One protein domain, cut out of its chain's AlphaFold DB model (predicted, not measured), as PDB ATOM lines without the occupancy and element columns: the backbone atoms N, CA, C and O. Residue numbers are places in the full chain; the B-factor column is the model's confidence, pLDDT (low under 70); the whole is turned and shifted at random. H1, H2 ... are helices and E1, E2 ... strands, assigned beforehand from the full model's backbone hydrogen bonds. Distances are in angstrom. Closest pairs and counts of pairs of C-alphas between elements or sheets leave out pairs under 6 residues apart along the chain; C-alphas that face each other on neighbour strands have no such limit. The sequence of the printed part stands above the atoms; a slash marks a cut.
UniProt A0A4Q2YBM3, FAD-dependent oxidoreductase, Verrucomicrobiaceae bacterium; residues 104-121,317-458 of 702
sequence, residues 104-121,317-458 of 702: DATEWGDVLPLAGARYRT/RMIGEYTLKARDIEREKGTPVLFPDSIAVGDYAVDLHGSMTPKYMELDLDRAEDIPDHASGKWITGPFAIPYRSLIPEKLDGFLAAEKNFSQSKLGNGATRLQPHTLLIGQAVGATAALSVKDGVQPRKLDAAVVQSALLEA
ATOM      1  N   ASP A 104      46.703  17.897  22.422       97.81
ATOM      2  CA  ASP A 104      47.170  16.611  21.893       97.81
ATOM      3  C   ASP A 104      46.076  15.544  21.993       97.81
ATOM      4  O   ASP A 104      45.752  15.056  23.076       97.81
ATOM      5  N   ALA A 105      45.543  15.161  20.836       96.06
ATOM      6  CA  ALA A 105      44.613  14.047  20.661       96.06
ATOM      7  C   ALA A 105      45.172  12.984  19.692       96.06
ATOM      8  O   ALA A 105      44.417  12.305  18.998       96.06
ATOM      9  N   THR A 106      46.499  12.882  19.571       95.62
ATOM     10  CA  THR A 106      47.149  11.883  18.711       95.62
ATOM     11  C   THR A 106      47.091  10.488  19.335       95.62
ATOM     12  O   THR A 106      47.190  10.349  20.548       95.62
ATOM     13  N   GLU A 107      46.990   9.441  18.513       93.75
ATOM     14  CA  GLU A 107      46.829   8.045  18.978       93.75
ATOM     15  C   GLU A 107      47.955   7.550  19.900       93.75
ATOM     16  O   GLU A 107      47.728   6.690  20.747       93.75
ATOM     17  N   TRP A 108      49.161   8.102  19.730       94.44
ATOM     18  CA  TRP A 108      50.376   7.722  20.457       94.44
ATOM     19  C   TRP A 108      50.917   8.832  21.378       94.44
ATOM     20  O   TRP A 108      52.016   8.698  21.929       94.44
ATOM     21  N   GLY A 109      50.175   9.936  21.532       96.00
ATOM     22  CA  GLY A 109      50.589  11.093  22.334       96.00
ATOM     23  C   GLY A 109      51.885  11.724  21.822       96.00
ATOM     24  O   GLY A 109      52.758  12.094  22.603       96.00
ATOM     25  N   ASP A 110      52.056  11.769  20.498       95.25
ATOM     26  CA  ASP A 110      53.294  12.177  19.829       95.25
ATOM     27  C   ASP A 110      53.575  13.692  19.977       95.25
ATOM     28  O   ASP A 110      54.701  14.127  19.733       95.25
ATOM     29  N   VAL A 111      52.605  14.506  20.421       97.69
ATOM     30  CA  VAL A 111      52.811  15.949  20.659       97.69
ATOM     31  C   VAL A 111      53.276  16.232  22.092       97.69
ATOM     32  O   VAL A 111      53.997  17.211  22.295       97.69
ATOM     33  N   LEU A 112      52.970  15.370  23.072       97.50
ATOM     34  CA  LEU A 112      53.470  15.477  24.454       97.50
ATOM     35  C   LEU A 112      54.992  15.728  24.546       97.50
ATOM     36  O   LEU A 112      55.380  16.735  25.156       97.50
ATOM     37  N   PRO A 113      55.873  14.905  23.931       96.56
ATOM     38  CA  PRO A 113      57.314  15.147  23.979       96.56
ATOM     39  C   PRO A 113      57.717  16.436  23.252       96.56
ATOM     40  O   PRO A 113      58.592  17.154  23.734       96.56
ATOM     41  N   LEU A 114      57.060  16.778  22.138       97.38
ATOM     42  CA  LEU A 114      57.348  18.009  21.389       97.38
ATOM     43  C   LEU A 114      57.014  19.263  22.208       97.38
ATOM     44  O   LEU A 114      57.745  20.251  22.154       97.38
ATOM     45  N   ALA A 115      55.933  19.217  22.989       97.44
ATOM     46  CA  ALA A 115      55.537  20.282  23.904       97.44
ATOM     47  C   ALA A 115      56.439  20.354  25.154       97.44
ATOM     48  O   ALA A 115      56.484  21.376  25.843       97.44
ATOM     49  N   GLY A 116      57.202  19.299  25.446       95.62
ATOM     50  CA  GLY A 116      57.950  19.165  26.695       95.62
ATOM     51  C   GLY A 116      57.038  18.963  27.908       95.62
ATOM     52  O   GLY A 116      57.430  19.297  29.024       95.62
ATOM     53  N   ALA A 117      55.822  18.451  27.699       96.94
ATOM     54  CA  ALA A 117      54.994  17.969  28.794       96.94
ATOM     55  C   ALA A 117      55.652  16.718  29.389       96.94
ATOM     56  O   ALA A 117      56.158  15.874  28.650       96.94
ATOM     57  N   ARG A 118      55.637  16.568  30.716       97.62
ATOM     58  CA  ARG A 118      56.010  15.292  31.338       97.62
ATOM     59  C   ARG A 118      54.898  14.277  31.100       97.62
ATOM     60  O   ARG A 118      53.718  14.627  31.122       97.62
ATOM     61  N   TYR A 119      55.270  13.024  30.879       97.94
ATOM     62  CA  TYR A 119      54.326  11.949  30.575       97.94
ATOM     63  C   TYR A 119      54.795  10.607  31.139       97.94
ATOM     64  O   TYR A 119      55.886  10.494  31.700       97.94
ATOM     65  N   ARG A 120      53.943   9.598  31.018       97.12
ATOM     66  CA  ARG A 120      54.159   8.201  31.381       97.12
ATOM     67  C   ARG A 120      53.976   7.319  30.154       97.12
ATOM     68  O   ARG A 120      53.049   7.540  29.376       97.12
ATOM     69  N   THR A 121      54.818   6.301  30.025       95.06
ATOM     70  CA  THR A 121      54.725   5.272  28.982       95.06
ATOM     71  C   THR A 121      55.024   3.915  29.603       95.06
ATOM     72  O   THR A 121      56.074   3.724  30.223       95.06
ATOM     73  N   ARG A 317      50.884   9.023  28.304       97.81
ATOM     74  CA  ARG A 317      49.883   9.593  29.220       97.81
ATOM     75  C   ARG A 317      50.491  10.774  29.958       97.81
ATOM     76  O   ARG A 317      51.453  10.595  30.699       97.81
ATOM     77  N   MET A 318      49.986  11.979  29.744       98.12
ATOM     78  CA  MET A 318      50.482  13.201  30.381       98.12
ATOM     79  C   MET A 318      50.502  13.066  31.913       98.12
ATOM     80  O   MET A 318      49.604  12.475  32.500       98.12
ATOM     81  N   ILE A 319      51.494  13.651  32.585       98.38
ATOM     82  CA  ILE A 319      51.448  13.851  34.040       98.38
ATOM     83  C   ILE A 319      50.747  15.188  34.310       98.38
ATOM     84  O   ILE A 319      51.271  16.261  33.997       98.38
ATOM     85  N   GLY A 320      49.533  15.108  34.852       97.94
ATOM     86  CA  GLY A 320      48.706  16.264  35.192       97.94
ATOM     87  C   GLY A 320      48.723  16.631  36.674       97.94
ATOM     88  O   GLY A 320      49.405  15.998  37.477       97.94
ATOM     89  N   GLU A 321      47.920  17.627  37.053       98.19
ATOM     90  CA  GLU A 321      47.694  18.008  38.462       98.19
ATOM     91  C   GLU A 321      47.072  16.868  39.292       98.19
ATOM     92  O   GLU A 321      47.200  16.822  40.516       98.19
ATOM     93  N   TYR A 322      46.424  15.915  38.620       98.44
ATOM     94  CA  TYR A 322      45.987  14.645  39.184       98.44
ATOM     95  C   TYR A 322      46.139  13.527  38.161       98.44
ATOM     96  O   TYR A 322      45.997  13.761  36.965       98.44
ATOM     97  N   THR A 323      46.357  12.301  38.624       98.50
ATOM     98  CA  THR A 323      46.359  11.100  37.782       98.50
ATOM     99  C   THR A 323      45.211  10.201  38.211       98.50
ATOM    100  O   THR A 323      45.206   9.742  39.353       98.50
ATOM    101  N   LEU A 324      44.249   9.967  37.310       98.38
ATOM    102  CA  LEU A 324      43.134   9.046  37.549       98.38
ATOM    103  C   LEU A 324      43.660   7.609  37.686       98.38
ATOM    104  O   LEU A 324      44.351   7.123  36.789       98.38
ATOM    105  N   LYS A 325      43.341   6.940  38.795       97.19
ATOM    106  CA  LYS A 325      43.831   5.594  39.142       97.19
ATOM    107  C   LYS A 325      42.730   4.547  39.043       97.19
ATOM    108  O   LYS A 325      41.545   4.869  39.118       97.19
ATOM    109  N   ALA A 326      43.106   3.271  38.976       94.62
ATOM    110  CA  ALA A 326      42.144   2.168  39.011       94.62
ATOM    111  C   ALA A 326      41.355   2.121  40.327       94.62
ATOM    112  O   ALA A 326      40.159   1.837  40.329       94.62
ATOM    113  N   ARG A 327      41.993   2.484  41.446       92.94
ATOM    114  CA  ARG A 327      41.312   2.598  42.741       92.94
ATOM    115  C   ARG A 327      40.204   3.654  42.739       92.94
ATOM    116  O   ARG A 327      39.203   3.472  43.421       92.94
ATOM    117  N   ASP A 328      40.351   4.736  41.977       95.75
ATOM    118  CA  ASP A 328      39.337   5.794  41.932       95.75
ATOM    119  C   ASP A 328      38.048   5.324  41.233       95.75
ATOM    120  O   ASP A 328      36.982   5.902  41.439       95.75
ATOM    121  N   ILE A 329      38.132   4.253  40.438       93.75
ATOM    122  CA  ILE A 329      37.031   3.703  39.636       93.75
ATOM    123  C   ILE A 329      36.579   2.315  40.121       93.75
ATOM    124  O   ILE A 329      35.741   1.679  39.476       93.75
ATOM    125  N   GLU A 330      37.127   1.832  41.244       89.31
ATOM    126  CA  GLU A 330      36.864   0.494  41.778       89.31
ATOM    127  C   GLU A 330      35.413   0.335  42.261       89.31
ATOM    128  O   GLU A 330      34.835   1.235  42.868       89.31
ATOM    129  N   ARG A 331      34.819  -0.838  42.011       86.56
ATOM    130  CA  ARG A 331      33.401  -1.126  42.333       86.56
ATOM    131  C   ARG A 331      33.191  -2.371  43.175       86.56
ATOM    132  O   ARG A 331      32.106  -2.596  43.693       86.56
ATOM    133  N   GLU A 332      34.208  -3.218  43.256       82.25
ATOM    134  CA  GLU A 332      34.104  -4.472  43.990       82.25
ATOM    135  C   GLU A 332      34.344  -4.269  45.481       82.25
ATOM    136  O   GLU A 332      33.547  -4.692  46.312       82.25
ATOM    137  N   LYS A 333      35.475  -3.641  45.809       80.69
ATOM    138  CA  LYS A 333      35.943  -3.449  47.186       80.69
ATOM    139  C   LYS A 333      35.556  -2.083  47.748       80.69
ATOM    140  O   LYS A 333      35.642  -1.872  48.954       80.69
ATOM    141  N   GLY A 334      35.145  -1.166  46.877       82.12
ATOM    142  CA  GLY A 334      34.848   0.222  47.191       82.12
ATOM    143  C   GLY A 334      33.739   0.777  46.306       82.12
ATOM    144  O   GLY A 334      33.088   0.053  45.555       82.12
ATOM    145  N   THR A 335      33.506   2.078  46.436       88.06
ATOM    146  CA  THR A 335      32.607   2.846  45.571       88.06
ATOM    147  C   THR A 335      33.463   3.810  44.756       88.06
ATOM    148  O   THR A 335      34.347   4.430  45.359       88.06
ATOM    149  N   PRO A 336      33.210   3.980  43.443       93.44
ATOM    150  CA  PRO A 336      33.954   4.936  42.638       93.44
ATOM    151  C   PRO A 336      33.954   6.325  43.277       93.44
ATOM    152  O   PRO A 336      32.938   6.788  43.813       93.44
ATOM    153  N   VAL A 337      35.097   6.995  43.234       95.56
ATOM    154  CA  VAL A 337      35.265   8.309  43.848       95.56
ATOM    155  C   VAL A 337      34.349   9.308  43.150       95.56
ATOM    156  O   VAL A 337      34.300   9.401  41.923       95.56
ATOM    157  N   LEU A 338      33.609  10.074  43.949       93.62
ATOM    158  CA  LEU A 338      32.885  11.233  43.459       93.62
ATOM    159  C   LEU A 338      33.831  12.435  43.446       93.62
ATOM    160  O   LEU A 338      34.289  12.882  44.499       93.62
ATOM    161  N   PHE A 339      34.099  12.964  42.258       96.88
ATOM    162  CA  PHE A 339      34.924  14.151  42.078       96.88
ATOM    163  C   PHE A 339      34.034  15.401  41.977       96.88
ATOM    164  O   PHE A 339      33.226  15.476  41.052       96.88
ATOM    165  N   PRO A 340      34.185  16.405  42.869       96.19
ATOM    166  CA  PRO A 340      33.473  17.684  42.748       96.19
ATOM    167  C   PRO A 340      33.745  18.398  41.422       96.19
ATOM    168  O   PRO A 340      32.923  19.170  40.944       96.19
ATOM    169  N   ASP A 341      34.890  18.104  40.820       97.69
ATOM    170  CA  ASP A 341      35.358  18.601  39.538       97.69
ATOM    171  C   ASP A 341      35.196  17.571  38.405       97.69
ATOM    172  O   ASP A 341      35.949  17.606  37.441       97.69
ATOM    173  N   SER A 342      34.251  16.629  38.508       98.06
ATOM    174  CA  SER A 342      33.923  15.684  37.426       98.06
ATOM    175  C   SER A 342      33.548  16.423  36.136       98.06
ATOM    176  O   SER A 342      32.731  17.343  36.186       98.06
ATOM    177  N   ILE A 343      34.126  16.021  35.001       97.12
ATOM    178  CA  ILE A 343      33.868  16.599  33.666       97.12
ATOM    179  C   ILE A 343      33.430  15.573  32.621       97.12
ATOM    180  O   ILE A 343      33.142  15.938  31.494       97.12
ATOM    181  N   ALA A 344      33.434  14.294  32.971       95.25
ATOM    182  CA  ALA A 344      32.975  13.216  32.113       95.25
ATOM    183  C   ALA A 344      32.712  11.991  32.985       95.25
ATOM    184  O   ALA A 344      33.287  11.839  34.071       95.25
ATOM    185  N   VAL A 345      31.874  11.090  32.486       93.62
ATOM    186  CA  VAL A 345      31.598   9.805  33.124       93.62
ATOM    187  C   VAL A 345      32.138   8.680  32.250       93.62
ATOM    188  O   VAL A 345      31.915   8.639  31.042       93.62
ATOM    189  N   GLY A 346      32.870   7.765  32.875       92.69
ATOM    190  CA  GLY A 346      33.236   6.480  32.302       92.69
ATOM    191  C   GLY A 346      32.342   5.370  32.827       92.69
ATOM    192  O   GLY A 346      31.700   5.540  33.861       92.69
ATOM    193  N   ASP A 347      32.298   4.220  32.153       91.75
ATOM    194  CA  ASP A 347      31.531   3.080  32.668       91.75
ATOM    195  C   ASP A 347      32.052   1.670  32.355       91.75
ATOM    196  O   ASP A 347      31.426   0.656  32.700       91.75
ATOM    197  N   TYR A 348      33.230   1.586  31.745       90.88
ATOM    198  CA  TYR A 348      33.831   0.308  31.399       90.88
ATOM    199  C   TYR A 348      34.557  -0.344  32.584       90.88
ATOM    200  O   TYR A 348      34.741   0.252  33.655       90.88
ATOM    201  N   ALA A 349      34.917  -1.614  32.406       90.69
ATOM    202  CA  ALA A 349      35.791  -2.340  33.320       90.69
ATOM    203  C   ALA A 349      37.262  -1.994  33.042       90.69
ATOM    204  O   ALA A 349      37.603  -1.526  31.957       90.69
ATOM    205  N   VAL A 350      38.148  -2.268  33.999       91.94
ATOM    206  CA  VAL A 350      39.596  -2.233  33.752       91.94
ATOM    207  C   VAL A 350      39.963  -3.423  32.861       91.94
ATOM    208  O   VAL A 350      40.022  -4.552  33.337       91.94
ATOM    209  N   ASP A 351      40.184  -3.165  31.570       90.31
ATOM    210  CA  ASP A 351      40.474  -4.182  30.551       90.31
ATOM    211  C   ASP A 351      41.876  -4.002  29.952       90.31
ATOM    212  O   ASP A 351      42.139  -3.044  29.206       90.31
ATOM    213  N   LEU A 352      42.769  -4.951  30.260       92.00
ATOM    214  CA  LEU A 352      44.147  -4.976  29.770       92.00
ATOM    215  C   LEU A 352      44.396  -6.116  28.778       92.00
ATOM    216  O   LEU A 352      44.169  -7.288  29.069       92.00
ATOM    217  N   HIS A 353      45.008  -5.791  27.640       91.00
ATOM    218  CA  HIS A 353      45.451  -6.790  26.663       91.00
ATOM    219  C   HIS A 353      46.967  -6.977  26.710       91.00
ATOM    220  O   HIS A 353      47.697  -6.033  26.441       91.00
ATOM    221  N   GLY A 354      47.461  -8.191  26.955       88.12
ATOM    222  CA  GLY A 354      48.899  -8.488  26.996       88.12
ATOM    223  C   GLY A 354      49.348  -8.957  28.377       88.12
ATOM    224  O   GLY A 354      48.658  -9.744  29.022       88.12
ATOM    225  N   SER A 355      50.528  -8.524  28.828       89.31
ATOM    226  CA  SER A 355      51.042  -8.934  30.138       89.31
ATOM    227  C   SER A 355      50.356  -8.195  31.289       89.31
ATOM    228  O   SER A 355      50.427  -6.974  31.385       89.31
ATOM    229  N   MET A 356      49.769  -8.963  32.207       91.06
ATOM    230  CA  MET A 356      49.178  -8.478  33.462       91.06
ATOM    231  C   MET A 356      50.114  -8.687  34.666       91.06
ATOM    232  O   MET A 356      49.679  -8.775  35.808       91.06
ATOM    233  N   THR A 357      51.424  -8.828  34.438       92.12
ATOM    234  CA  THR A 357      52.381  -9.043  35.532       92.12
ATOM    235  C   THR A 357      52.618  -7.739  36.311       92.12
ATOM    236  O   THR A 357      52.911  -6.722  35.677       92.12
ATOM    237  N   PRO A 358      52.615  -7.757  37.663       94.25
ATOM    238  CA  PRO A 358      52.762  -6.549  38.484       94.25
ATOM    239  C   PRO A 358      53.977  -5.668  38.153       94.25
ATOM    240  O   PRO A 358      53.883  -4.448  38.202       94.25
ATOM    241  N   LYS A 359      55.107  -6.258  37.737       93.19
ATOM    242  CA  LYS A 359      56.326  -5.504  37.377       93.19
ATOM    243  C   LYS A 359      56.185  -4.573  36.162       93.19
ATOM    244  O   LYS A 359      57.092  -3.782  35.922       93.19
ATOM    245  N   TYR A 360      55.117  -4.705  35.374       93.75
ATOM    246  CA  TYR A 360      54.822  -3.842  34.220       93.75
ATOM    247  C   TYR A 360      53.695  -2.840  34.500       93.75
ATOM    248  O   TYR A 360      53.215  -2.185  33.569       93.75
ATOM    249  N   MET A 361      53.260  -2.749  35.760       94.62
ATOM    250  CA  MET A 361      52.226  -1.831  36.236       94.62
ATOM    251  C   MET A 361      52.847  -0.667  37.013       94.62
ATOM    252  O   MET A 361      54.009  -0.720  37.420       94.62
ATOM    253  N   GLU A 362      52.055   0.385  37.207       95.06
ATOM    254  CA  GLU A 362      52.415   1.602  37.943       95.06
ATOM    255  C   GLU A 362      52.000   1.464  39.409       95.06
ATOM    256  O   GLU A 362      51.036   2.077  39.857       95.06
ATOM    257  N   LEU A 363      52.695   0.605  40.159       94.25
ATOM    258  CA  LEU A 363      52.349   0.318  41.561       94.25
ATOM    259  C   LEU A 363      52.658   1.479  42.531       94.25
ATOM    260  O   LEU A 363      52.374   1.389  43.722       94.25
ATOM    261  N   ASP A 364      53.255   2.568  42.036       92.94
ATOM    262  CA  ASP A 364      53.324   3.865  42.717       92.94
ATOM    263  C   ASP A 364      51.983   4.621  42.681       92.94
ATOM    264  O   ASP A 364      51.738   5.490  43.520       92.94
ATOM    265  N   LEU A 365      51.113   4.288  41.723       95.50
ATOM    266  CA  LEU A 365      49.797   4.893  41.524       95.50
ATOM    267  C   LEU A 365      48.652   3.937  41.880       95.50
ATOM    268  O   LEU A 365      47.672   4.357  42.496       95.50
ATOM    269  N   ASP A 366      48.786   2.667  41.506       94.75
ATOM    270  CA  ASP A 366      47.786   1.613  41.675       94.75
ATOM    271  C   ASP A 366      48.275   0.502  42.616       94.75
ATOM    272  O   ASP A 366      49.427   0.480  43.053       94.75
ATOM    273  N   ARG A 367      47.403  -0.459  42.932       93.06
ATOM    274  CA  ARG A 367      47.742  -1.626  43.754       93.06
ATOM    275  C   ARG A 367      47.787  -2.894  42.908       93.06
ATOM    276  O   ARG A 367      47.150  -2.993  41.864       93.06
ATOM    277  N   ALA A 368      48.507  -3.910  43.383       92.81
ATOM    278  CA  ALA A 368      48.579  -5.194  42.686       92.81
ATOM    279  C   ALA A 368      47.200  -5.863  42.569       92.81
ATOM    280  O   ALA A 368      46.931  -6.557  41.592       92.81
ATOM    281  N   GLU A 369      46.308  -5.623  43.532       89.94
ATOM    282  CA  GLU A 369      44.959  -6.180  43.539       89.94
ATOM    283  C   GLU A 369      43.968  -5.423  42.640       89.94
ATOM    284  O   GLU A 369      42.813  -5.842  42.558       89.94
ATOM    285  N   ASP A 370      44.398  -4.321  42.011       90.69
ATOM    286  CA  ASP A 370      43.633  -3.590  40.992       90.69
ATOM    287  C   ASP A 370      43.849  -4.180  39.585       90.69
ATOM    288  O   ASP A 370      43.131  -3.840  38.643       90.69
ATOM    289  N   ILE A 371      44.838  -5.068  39.425       92.31
ATOM    290  CA  ILE A 371      45.119  -5.757  38.163       92.31
ATOM    291  C   ILE A 371      43.966  -6.728  37.867       92.31
ATOM    292  O   ILE A 371      43.631  -7.549  38.726       92.31
ATOM    293  N   PRO A 372      43.363  -6.681  36.666       88.44
ATOM    294  CA  PRO A 372      42.202  -7.502  36.363       88.44
ATOM    295  C   PRO A 372      42.575  -8.990  36.272       88.44
ATOM    296  O   PRO A 372      43.557  -9.369  35.634       88.44
ATOM    297  N   ASP A 373      41.760  -9.853  36.883       85.25
ATOM    298  CA  ASP A 373      41.883 -11.308  36.754       85.25
ATOM    299  C   ASP A 373      40.931 -11.824  35.671       85.25
ATOM    300  O   ASP A 373      39.805 -12.250  35.942       85.25
ATOM    301  N   HIS A 374      41.397 -11.815  34.421       80.44
ATOM    302  CA  HIS A 374      40.604 -12.313  33.293       80.44
ATOM    303  C   HIS A 374      40.295 -13.819  33.404       80.44
ATOM    304  O   HIS A 374      39.308 -14.278  32.827       80.44
ATOM    305  N   ALA A 375      41.095 -14.600  34.144       74.38
ATOM    306  CA  ALA A 375      40.865 -16.037  34.304       74.38
ATOM    307  C   ALA A 375      39.646 -16.331  35.190       74.38
ATOM    308  O   ALA A 375      38.966 -17.336  34.975       74.38
ATOM    309  N   SER A 376      39.326 -15.428  36.123       72.75
ATOM    310  CA  SER A 376      38.098 -15.500  36.925       72.75
ATOM    311  C   SER A 376      36.816 -15.302  36.103       72.75
ATOM    312  O   SER A 376      35.728 -15.627  36.576       72.75
ATOM    313  N   GLY A 377      36.922 -14.750  34.885       68.19
ATOM    314  CA  GLY A 377      35.775 -14.359  34.060       68.19
ATOM    315  C   GLY A 377      34.991 -13.164  34.614       68.19
ATOM    316  O   GLY A 377      33.909 -12.855  34.118       68.19
ATOM    317  N   LYS A 378      35.507 -12.495  35.650       72.62
ATOM    318  CA  LYS A 378      34.837 -11.376  36.302       72.62
ATOM    319  C   LYS A 378      35.032 -10.091  35.502       72.62
ATOM    320  O   LYS A 378      36.142  -9.586  35.387       72.62
ATOM    321  N   TRP A 379      33.929  -9.546  34.993       76.81
ATOM    322  CA  TRP A 379      33.901  -8.280  34.261       76.81
ATOM    323  C   TRP A 379      32.993  -7.291  34.988       76.81
ATOM    324  O   TRP A 379      31.771  -7.429  34.962       76.81
ATOM    325  N   ILE A 380      33.580  -6.327  35.699       82.19
ATOM    326  CA  ILE A 380      32.817  -5.392  36.536       82.19
ATOM    327  C   ILE A 380      32.692  -4.057  35.807       82.19
ATOM    328  O   ILE A 380      33.606  -3.235  35.834       82.19
ATOM    329  N   THR A 381      31.551  -3.838  35.162       86.62
ATOM    330  CA  THR A 381      31.175  -2.569  34.515       86.62
ATOM    331  C   THR A 381      30.310  -1.712  35.449       86.62
ATOM    332  O   THR A 381      29.938  -2.152  36.540       86.62
ATOM    333  N   GLY A 382      30.085  -0.447  35.097       87.62
ATOM    334  CA  GLY A 382      29.353   0.510  35.929       87.62
ATOM    335  C   GLY A 382      29.956   1.913  35.896       87.62
ATOM    336  O   GLY A 382      31.097   2.075  35.512       87.62
ATOM    337  N   PRO A 383      29.220   2.950  36.287       90.69
ATOM    338  CA  PRO A 383      29.650   4.331  36.083       90.69
ATOM    339  C   PRO A 383      30.765   4.798  37.053       90.69
ATOM    340  O   PRO A 383      30.857   4.312  38.181       90.69
ATOM    341  N   PHE A 384      31.613   5.738  36.622       94.75
ATOM    342  CA  PHE A 384      32.656   6.419  37.407       94.75
ATOM    343  C   PHE A 384      32.947   7.823  36.859       94.75
ATOM    344  O   PHE A 384      32.724   8.084  35.683       94.75
ATOM    345  N   ALA A 385      33.460   8.731  37.690       95.81
ATOM    346  CA  ALA A 385      33.760  10.109  37.292       95.81
ATOM    347  C   ALA A 385      35.214  10.294  36.819       95.81
ATOM    348  O   ALA A 385      36.134   9.670  37.352       95.81
ATOM    349  N   ILE A 386      35.419  11.202  35.862       97.62
ATOM    350  CA  ILE A 386      36.730  11.649  35.375       97.62
ATOM    351  C   ILE A 386      36.925  13.116  35.805       97.62
ATOM    352  O   ILE A 386      36.126  13.968  35.411       97.62
ATOM    353  N   PRO A 387      37.942  13.442  36.627       98.06
ATOM    354  CA  PRO A 387      38.109  14.783  37.190       98.06
ATOM    355  C   PRO A 387      38.797  15.767  36.231       98.06
ATOM    356  O   PRO A 387      39.768  15.422  35.560       98.06
ATOM    357  N   TYR A 388      38.376  17.030  36.255       98.56
ATOM    358  CA  TYR A 388      38.898  18.150  35.462       98.56
ATOM    359  C   TYR A 388      40.416  18.300  35.549       98.56
ATOM    360  O   TYR A 388      41.106  18.378  34.536       98.56
ATOM    361  N   ARG A 389      40.961  18.263  36.766       98.25
ATOM    362  CA  ARG A 389      42.408  18.382  37.030       98.25
ATOM    363  C   ARG A 389      43.268  17.275  36.401       98.25
ATOM    364  O   ARG A 389      44.485  17.420  36.337       98.25
ATOM    365  N   SER A 390      42.670  16.183  35.909       98.44
ATOM    366  CA  SER A 390      43.392  15.176  35.109       98.44
ATOM    367  C   SER A 390      43.681  15.624  33.668       98.44
ATOM    368  O   SER A 390      44.549  15.057  33.003       98.44
ATOM    369  N   LEU A 391      43.000  16.670  33.192       98.19
ATOM    370  CA  LEU A 391      43.221  17.273  31.877       98.19
ATOM    371  C   LEU A 391      44.341  18.324  31.895       98.19
ATOM    372  O   LEU A 391      44.843  18.703  30.838       98.19
ATOM    373  N   ILE A 392      44.729  18.803  33.083       97.94
ATOM    374  CA  ILE A 392      45.628  19.948  33.256       97.94
ATOM    375  C   ILE A 392      47.067  19.462  33.471       97.94
ATOM    376  O   ILE A 392      47.302  18.744  34.445       97.94
ATOM    377  N   PRO A 393      48.044  19.842  32.623       97.38
ATOM    378  CA  PRO A 393      49.449  19.486  32.830       97.38
ATOM    379  C   PRO A 393      49.989  20.040  34.156       97.38
ATOM    380  O   PRO A 393      49.676  21.170  34.531       97.38
ATOM    381  N   GLU A 394      50.878  19.310  34.841       96.25
ATOM    382  CA  GLU A 394      51.391  19.753  36.153       96.25
ATOM    383  C   GLU A 394      52.085  21.129  36.114       96.25
ATOM    384  O   GLU A 394      51.971  21.906  37.060       96.25
ATOM    385  N   LYS A 395      52.783  21.443  35.013       94.88
ATOM    386  CA  LYS A 395      53.669  22.618  34.895       94.88
ATOM    387  C   LYS A 395      53.532  23.405  33.595       94.88
ATOM    388  O   LYS A 395      54.003  24.530  33.530       94.88
ATOM    389  N   LEU A 396      52.940  22.806  32.563       96.81
ATOM    390  CA  LEU A 396      52.891  23.386  31.225       96.81
ATOM    391  C   LEU A 396      51.573  24.142  31.026       96.81
ATOM    392  O   LEU A 396      50.501  23.594  31.281       96.81
ATOM    393  N   ASP A 397      51.665  25.378  30.552       97.56
ATOM    394  CA  ASP A 397      50.526  26.217  30.174       97.56
ATOM    395  C   ASP A 397      50.341  26.235  28.647       97.56
ATOM    396  O   ASP A 397      51.226  25.842  27.883       97.56
ATOM    397  N   GLY A 398      49.178  26.689  28.166       97.62
ATOM    398  CA  GLY A 398      48.861  26.716  26.730       97.62
ATOM    399  C   GLY A 398      48.686  25.329  26.094       97.62
ATOM    400  O   GLY A 398      48.659  25.215  24.868       97.62
ATOM    401  N   PHE A 399      48.577  24.271  26.900       98.25
ATOM    402  CA  PHE A 399      48.562  22.888  26.433       98.25
ATOM    403  C   PHE A 399      47.560  22.029  27.212       98.25
ATOM    404  O   PHE A 399      47.427  22.185  28.425       98.25
ATOM    405  N   LEU A 400      46.882  21.112  26.523       98.31
ATOM    406  CA  LEU A 400      45.989  20.101  27.103       98.31
ATOM    407  C   LEU A 400      46.175  18.766  26.368       98.31
ATOM    408  O   LEU A 400      46.637  18.732  25.227       98.31
ATOM    409  N   ALA A 401      45.765  17.669  26.999       97.00
ATOM    410  CA  ALA A 401      45.780  16.340  26.398       97.00
ATOM    411  C   ALA A 401      44.380  15.709  26.447       97.00
ATOM    412  O   ALA A 401      43.696  15.790  27.467       97.00
ATOM    413  N   ALA A 402      43.966  15.093  25.343       96.31
ATOM    414  CA  ALA A 402      42.692  14.390  25.190       96.31
ATOM    415  C   ALA A 402      42.929  12.915  24.818       96.31
ATOM    416  O   ALA A 402      44.061  12.430  24.852       96.31
ATOM    417  N   GLU A 403      41.869  12.194  24.444       93.56
ATOM    418  CA  GLU A 403      41.952  10.778  24.058       93.56
ATOM    419  C   GLU A 403      42.521   9.930  25.219       93.56
ATOM    420  O   GLU A 403      42.086  10.099  26.356       93.56
ATOM    421  N   LYS A 404      43.482   9.037  24.988       94.81
ATOM    422  CA  LYS A 404      44.196   8.253  26.005       94.81
ATOM    423  C   LYS A 404      45.324   9.058  26.667       94.81
ATOM    424  O   LYS A 404      45.931   8.573  27.623       94.81
ATOM    425  N   ASN A 405      45.608  10.267  26.173       97.62
ATOM    426  CA  ASN A 405      46.809  11.038  26.509       97.62
ATOM    427  C   ASN A 405      46.659  11.901  27.765       97.62
ATOM    428  O   ASN A 405      47.657  12.438  28.243       97.62
ATOM    429  N   PHE A 406      45.445  12.068  28.302       98.19
ATOM    430  CA  PHE A 406      45.235  12.782  29.565       98.19
ATOM    431  C   PHE A 406      45.862  12.032  30.758       98.19
ATOM    432  O   PHE A 406      46.364  10.911  30.627       98.19
ATOM    433  N   SER A 407      45.866  12.658  31.936       98.50
ATOM    434  CA  SER A 407      46.559  12.122  33.108       98.50
ATOM    435  C   SER A 407      45.793  10.997  33.795       98.50
ATOM    436  O   SER A 407      44.885  11.205  34.603       98.50
ATOM    437  N   GLN A 408      46.228   9.776  33.507       98.25
ATOM    438  CA  GLN A 408      45.679   8.541  34.048       98.25
ATOM    439  C   GLN A 408      46.763   7.469  34.197       98.25
ATOM    440  O   GLN A 408      47.774   7.474  33.486       98.25
ATOM    441  N   SER A 409      46.554   6.538  35.124       97.75
ATOM    442  CA  SER A 409      47.423   5.378  35.279       97.75
ATOM    443  C   SER A 409      47.202   4.369  34.149       97.75
ATOM    444  O   SER A 409      46.191   4.399  33.439       97.75
ATOM    445  N   LYS A 410      48.138   3.433  33.985       96.06
ATOM    446  CA  LYS A 410      48.023   2.325  33.029       96.06
ATOM    447  C   LYS A 410      46.739   1.522  33.220       96.06
ATOM    448  O   LYS A 410      46.107   1.151  32.230       96.06
ATOM    449  N   LEU A 411      46.361   1.254  34.472       95.50
ATOM    450  CA  LEU A 411      45.141   0.514  34.785       95.50
ATOM    451  C   LEU A 411      43.893   1.378  34.569       95.50
ATOM    452  O   LEU A 411      42.943   0.905  33.951       95.50
ATOM    453  N   GLY A 412      43.915   2.654  34.976       95.94
ATOM    454  CA  GLY A 412      42.833   3.604  34.695       95.94
ATOM    455  C   GLY A 412      42.526   3.716  33.195       95.94
ATOM    456  O   GLY A 412      41.367   3.615  32.793       95.94
ATOM    457  N   ASN A 413      43.568   3.777  32.356       96.06
ATOM    458  CA  ASN A 413      43.452   3.765  30.893       96.06
ATOM    459  C   ASN A 413      42.708   2.532  30.344       96.06
ATOM    460  O   ASN A 413      42.030   2.622  29.322       96.06
ATOM    461  N   GLY A 414      42.789   1.383  31.022       93.50
ATOM    462  CA  GLY A 414      42.032   0.184  30.652       93.50
ATOM    463  C   GLY A 414      40.513   0.396  30.644       93.50
ATOM    464  O   GLY A 414      39.824  -0.276  29.881       93.50
ATOM    465  N   ALA A 415      40.004   1.344  31.438       93.56
ATOM    466  CA  ALA A 415      38.574   1.629  31.578       93.56
ATOM    467  C   ALA A 415      38.088   2.882  30.825       93.56
ATOM    468  O   ALA A 415      36.881   3.085  30.708       93.56
ATOM    469  N   THR A 416      38.990   3.729  30.328       94.50
ATOM    470  CA  THR A 416      38.666   5.037  29.717       94.50
ATOM    471  C   THR A 416      38.981   5.109  28.219       94.50
ATOM    472  O   THR A 416      38.569   6.050  27.551       94.50
ATOM    473  N   ARG A 417      39.709   4.131  27.660       92.62
ATOM    474  CA  ARG A 417      40.194   4.145  26.263       92.62
ATOM    475  C   ARG A 417      39.143   3.851  25.185       92.62
ATOM    476  O   ARG A 417      39.503   3.691  24.014       92.62
ATOM    477  N   LEU A 418      37.880   3.646  25.554       90.19
ATOM    478  CA  LEU A 418      36.832   3.345  24.579       90.19
ATOM    479  C   LEU A 418      36.268   4.628  23.976       90.19
ATOM    480  O   LEU A 418      36.254   5.683  24.603       90.19
ATOM    481  N   GLN A 419      35.763   4.519  22.747       89.25
ATOM    482  CA  GLN A 419      35.340   5.676  21.962       89.25
ATOM    483  C   GLN A 419      34.330   6.589  22.679       89.25
ATOM    484  O   GLN A 419      34.582   7.793  22.663       89.25
ATOM    485  N   PRO A 420      33.270   6.085  23.355       90.00
ATOM    486  CA  PRO A 420      32.348   6.954  24.091       90.00
ATOM    487  C   PRO A 420      33.074   7.855  25.095       90.00
ATOM    488  O   PRO A 420      32.933   9.073  25.065       90.00
ATOM    489  N   HIS A 421      33.948   7.265  25.911       93.06
ATOM    490  CA  HIS A 421      34.710   7.982  26.931       93.06
ATOM    491  C   HIS A 421      35.677   8.988  26.303       93.06
ATOM    492  O   HIS A 421      35.705  10.142  26.714       93.06
ATOM    493  N   THR A 422      36.420   8.590  25.265       94.12
ATOM    494  CA  THR A 422      37.367   9.494  24.587       94.12
ATOM    495  C   THR A 422      36.680  10.682  23.907       94.12
ATOM    496  O   THR A 422      37.252  11.772  23.895       94.12
ATOM    497  N   LEU A 423      35.453  10.514  23.389       94.31
ATOM    498  CA  LEU A 423      34.663  11.617  22.830       94.31
ATOM    499  C   LEU A 423      34.197  12.588  23.922       94.31
ATOM    500  O   LEU A 423      34.334  13.794  23.730       94.31
ATOM    501  N   LEU A 424      33.712  12.088  25.064       95.38
ATOM    502  CA  LEU A 424      33.300  12.931  26.196       95.38
ATOM    503  C   LEU A 424      34.498  13.670  26.822       95.38
ATOM    504  O   LEU A 424      34.432  14.871  27.072       95.38
ATOM    505  N   ILE A 425      35.647  13.000  26.969       97.31
ATOM    506  CA  ILE A 425      36.908  13.650  27.371       97.31
ATOM    507  C   ILE A 425      37.294  14.735  26.354       97.31
ATOM    508  O   ILE A 425      37.662  15.843  26.739       97.31
ATOM    509  N   GLY A 426      37.188  14.446  25.052       97.38
ATOM    510  CA  GLY A 426      37.435  15.419  23.988       97.38
ATOM    511  C   GLY A 426      36.507  16.636  24.062       97.38
ATOM    512  O   GLY A 426      36.976  17.765  23.915       97.38
ATOM    513  N   GLN A 427      35.221  16.423  24.357       97.62
ATOM    514  CA  GLN A 427      34.240  17.488  24.589       97.62
ATOM    515  C   GLN A 427      34.646  18.363  25.785       97.62
ATOM    516  O   GLN A 427      34.692  19.588  25.654       97.62
ATOM    517  N   ALA A 428      35.022  17.754  26.914       98.38
ATOM    518  CA  ALA A 428      35.494  18.467  28.101       98.38
ATOM    519  C   ALA A 428      36.774  19.279  27.842       98.38
ATOM    520  O   ALA A 428      36.858  20.448  28.229       98.38
ATOM    521  N   VAL A 429      37.759  18.704  27.145       98.50
ATOM    522  CA  VAL A 429      39.002  19.401  26.771       98.50
ATOM    523  C   VAL A 429      38.718  20.566  25.817       98.50
ATOM    524  O   VAL A 429      39.261  21.658  26.002       98.50
ATOM    525  N   GLY A 430      37.835  20.372  24.833       97.69
ATOM    526  CA  GLY A 430      37.410  21.423  23.906       97.69
ATOM    527  C   GLY A 430      36.712  22.587  24.614       97.69
ATOM    528  O   GLY A 430      37.082  23.744  24.399       97.69
ATOM    529  N   ALA A 431      35.763  22.290  25.509       98.06
ATOM    530  CA  ALA A 431      35.081  23.290  26.332       98.06
ATOM    531  C   ALA A 431      36.071  24.058  27.223       98.06
ATOM    532  O   ALA A 431      36.048  25.287  27.262       98.06
ATOM    533  N   THR A 432      36.999  23.339  27.865       98.50
ATOM    534  CA  THR A 432      38.068  23.921  28.693       98.50
ATOM    535  C   THR A 432      38.918  24.908  27.896       98.50
ATOM    536  O   THR A 432      39.133  26.037  28.342       98.50
ATOM    537  N   ALA A 433      39.380  24.517  26.703       98.00
ATOM    538  CA  ALA A 433      40.188  25.378  25.846       98.00
ATOM    539  C   ALA A 433      39.404  26.616  25.384       98.00
ATOM    540  O   ALA A 433      39.909  27.733  25.480       98.00
ATOM    541  N   ALA A 434      38.161  26.439  24.925       96.69
ATOM    542  CA  ALA A 434      37.329  27.534  24.431       96.69
ATOM    543  C   ALA A 434      37.007  28.567  25.522       96.69
ATOM    544  O   ALA A 434      37.156  29.768  25.293       96.69
ATOM    545  N   LEU A 435      36.624  28.112  26.719       97.12
ATOM    546  CA  LEU A 435      36.344  28.981  27.866       97.12
ATOM    547  C   LEU A 435      37.611  29.686  28.362       97.12
ATOM    548  O   LEU A 435      37.585  30.887  28.612       97.12
ATOM    549  N   SER A 436      38.748  28.983  28.391       97.31
ATOM    550  CA  SER A 436      40.043  29.588  28.730       97.31
ATOM    551  C   SER A 436      40.426  30.714  27.759       97.31
ATOM    552  O   SER A 436      40.888  31.769  28.190       97.31
ATOM    553  N   VAL A 437      40.199  30.533  26.448       96.12
ATOM    554  CA  VAL A 437      40.408  31.597  25.443       96.12
ATOM    555  C   VAL A 437      39.448  32.757  25.662       96.12
ATOM    556  O   VAL A 437      39.884  33.907  25.646       96.12
ATOM    557  N   LYS A 438      38.158  32.461  25.855       95.19
ATOM    558  CA  LYS A 438      37.102  33.463  26.038       95.19
ATOM    559  C   LYS A 438      37.393  34.379  27.228       95.19
ATOM    560  O   LYS A 438      37.279  35.594  27.089       95.19
ATOM    561  N   ASP A 439      37.799  33.798  28.353       93.19
ATOM    562  CA  ASP A 439      38.004  34.526  29.607       93.19
ATOM    563  C   ASP A 439      39.466  34.976  29.801       93.19
ATOM    564  O   ASP A 439      39.791  35.651  30.777       93.19
ATOM    565  N   GLY A 440      40.363  34.637  28.867       94.56
ATOM    566  CA  GLY A 440      41.763  35.067  28.885       94.56
ATOM    567  C   GLY A 440      42.608  34.434  29.998       94.56
ATOM    568  O   GLY A 440      43.621  35.008  30.398       94.56
ATOM    569  N   VAL A 441      42.218  33.257  30.491       96.38
ATOM    570  CA  VAL A 441      42.880  32.549  31.601       96.38
ATOM    571  C   VAL A 441      43.554  31.259  31.139       96.38
ATOM    572  O   VAL A 441      43.284  30.747  30.059       96.38
ATOM    573  N   GLN A 442      44.451  30.712  31.961       96.44
ATOM    574  CA  GLN A 442      44.966  29.354  31.761       96.44
ATOM    575  C   GLN A 442      44.012  28.318  32.373       96.44
ATOM    576  O   GLN A 442      43.402  28.618  33.399       96.44
ATOM    577  N   PRO A 443      43.944  27.083  31.840       96.00
ATOM    578  CA  PRO A 443      43.082  26.023  32.358       96.00
ATOM    579  C   PRO A 443      43.218  25.782  33.869       96.00
ATOM    580  O   PRO A 443      42.218  25.632  34.560       96.00
ATOM    581  N   ARG A 444      44.432  25.863  34.432       95.69
ATOM    582  CA  ARG A 444      44.663  25.749  35.891       95.69
ATOM    583  C   ARG A 444      44.047  26.873  36.743       95.69
ATOM    584  O   ARG A 444      44.035  26.791  37.967       95.69
ATOM    585  N   LYS A 445      43.627  27.974  36.115       95.88
ATOM    586  CA  LYS A 445      42.938  29.115  36.742       95.88
ATOM    587  C   LYS A 445      41.451  29.172  36.387       95.88
ATOM    588  O   LYS A 445      40.737  29.968  36.983       95.88
ATOM    589  N   LEU A 446      40.999  28.348  35.444       96.75
ATOM    590  CA  LEU A 446      39.592  28.194  35.108       96.75
ATOM    591  C   LEU A 446      38.942  27.259  36.131       96.75
ATOM    592  O   LEU A 446      39.372  26.115  36.295       96.75
ATOM    593  N   ASP A 447      37.923  27.747  36.834       96.88
ATOM    594  CA  ASP A 447      37.178  26.921  37.784       96.88
ATOM    595  C   ASP A 447      36.370  25.853  37.030       96.88
ATOM    596  O   ASP A 447      35.661  26.155  36.064       96.88
ATOM    597  N   ALA A 448      36.455  24.601  37.488       97.56
ATOM    598  CA  ALA A 448      35.766  23.479  36.862       97.56
ATOM    599  C   ALA A 448      34.254  23.720  36.736       97.56
ATOM    600  O   ALA A 448      33.672  23.292  35.746       97.56
ATOM    601  N   ALA A 449      33.619  24.450  37.660       96.62
ATOM    602  CA  ALA A 449      32.189  24.758  37.606       96.62
ATOM    603  C   ALA A 449      31.765  25.472  36.310       96.62
ATOM    604  O   ALA A 449      30.657  25.246  35.817       96.62
ATOM    605  N   VAL A 450      32.644  26.298  35.732       95.88
ATOM    606  CA  VAL A 450      32.378  26.994  34.462       95.88
ATOM    607  C   VAL A 450      32.324  25.986  33.310       95.88
ATOM    608  O   VAL A 450      31.412  26.026  32.487       95.88
ATOM    609  N   VAL A 451      33.257  25.030  33.292       98.19
ATOM    610  CA  VAL A 451      33.297  23.945  32.298       98.19
ATOM    611  C   VAL A 451      32.126  22.981  32.497       98.19
ATOM    612  O   VAL A 451      31.442  22.637  31.539       98.19
ATOM    613  N   GLN A 452      31.851  22.593  33.742       98.31
ATOM    614  CA  GLN A 452      30.746  21.711  34.112       98.31
ATOM    615  C   GLN A 452      29.395  22.271  33.654       98.31
ATOM    616  O   GLN A 452      28.584  21.530  33.109       98.31
ATOM    617  N   SER A 453      29.171  23.576  33.817       93.25
ATOM    618  CA  SER A 453      27.941  24.231  33.354       93.25
ATOM    619  C   SER A 453      27.773  24.101  31.839       93.25
ATOM    620  O   SER A 453      26.724  23.659  31.379       93.25
ATOM    621  N   ALA A 454      28.832  24.378  31.069       93.56
ATOM    622  CA  ALA A 454      28.810  24.238  29.613       93.56
ATOM    623  C   ALA A 454      28.573  22.784  29.156       93.56
ATOM    624  O   ALA A 454      27.888  22.549  28.164       93.56
ATOM    625  N   LEU A 455      29.115  21.799  29.880       96.00
ATOM    626  CA  LEU A 455      28.916  20.378  29.581       96.00
ATOM    627  C   LEU A 455      27.483  19.917  29.870       96.00
ATOM    628  O   LEU A 455      26.880  19.243  29.037       96.00
ATOM    629  N   LEU A 456      26.909  20.328  31.005       91.25
ATOM    630  CA  LEU A 456      25.514  20.033  31.352       91.25
ATOM    631  C   LEU A 456      24.532  20.698  30.376       91.25
ATOM    632  O   LEU A 456      23.556  20.081  29.958       91.25
ATOM    633  N   GLU A 457      24.797  21.941  29.962       86.50
ATOM    634  CA  GLU A 457      24.027  22.623  28.910       86.50
ATOM    635  C   GLU A 457      24.087  21.883  27.566       86.50
ATOM    636  O   GLU A 457      23.102  21.870  26.828       86.50
ATOM    637  N   ALA A 458      25.210  21.225  27.275       85.31
ATOM    638  CA  ALA A 458      25.392  20.375  26.102       85.31
ATOM    639  C   ALA A 458      24.822  18.948  26.271       85.31
ATOM    640  O   ALA A 458      25.044  18.105  25.404       85.31
TER     641      ALA A 458
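AT A GLANCE: This is residues 104 to 121 and 317 to 458 of the 702 residues of the protein "FAD-dependent oxidoreductase" of Verrucomicrobiaceae bacterium (UniProt A0A4Q2YBM3). With little regular structure, this is a loop-rich body where long helix H4 packs on the E2 and E3 hairpin through E2, and H5 crosses H4; H1 and E1 lie at one edge. The 160 printed residues, 62 in named elements, run H1 E1 H2 E2 E3 E4 H3 H4 H5: mixed class, compact, radius of gyration of the C-alphas 15.5 A, spans 51 by 34 by 24 A.

HOW THE PARTS SIT: H1, residues 111 to 115, precedes E1, 119 to 121. H2, 326 to 329, only just touches H3, 410 to 416, with 3 pairs of C-alphas within 8 A, the closest Ala 326 and Gly 412, 4.6 A. E2, 342 to 346, and E3, 384 to 387, form an antiparallel hairpin; N 343 and O 386 are 2.9 A apart. E4, 399 to 401, pairs with no named strand. H4, 419 to 439, touches H5, 448 to 457, with residues 427 to 435 alone, closest C-alphas Thr 432 and Val 451, 6.0 A, at a steep tilt of 63 degrees, opposite ways. In H1, H4 and H5 every O i to N i+4 pair is within hydrogen-bond range; in H3 1 of 3, with 3 of 4 O i to N i+3 pairs; H2 is too short.

IN THESE COORDINATES: H4 is 30.0 A long, H5 14.2 A. C-alpha 111 is at (52.811, 15.949, 20.659), C-alpha 457 at (24.027, 22.623, 28.910).

THE WHOLE: Residues 122 to 316 are cut out, C-alphas 121 and 317 being 6.5 A apart. The links H2 to E2, E2 to E3 and E3 to E4 are long. Residue 377 is under pLDDT 70.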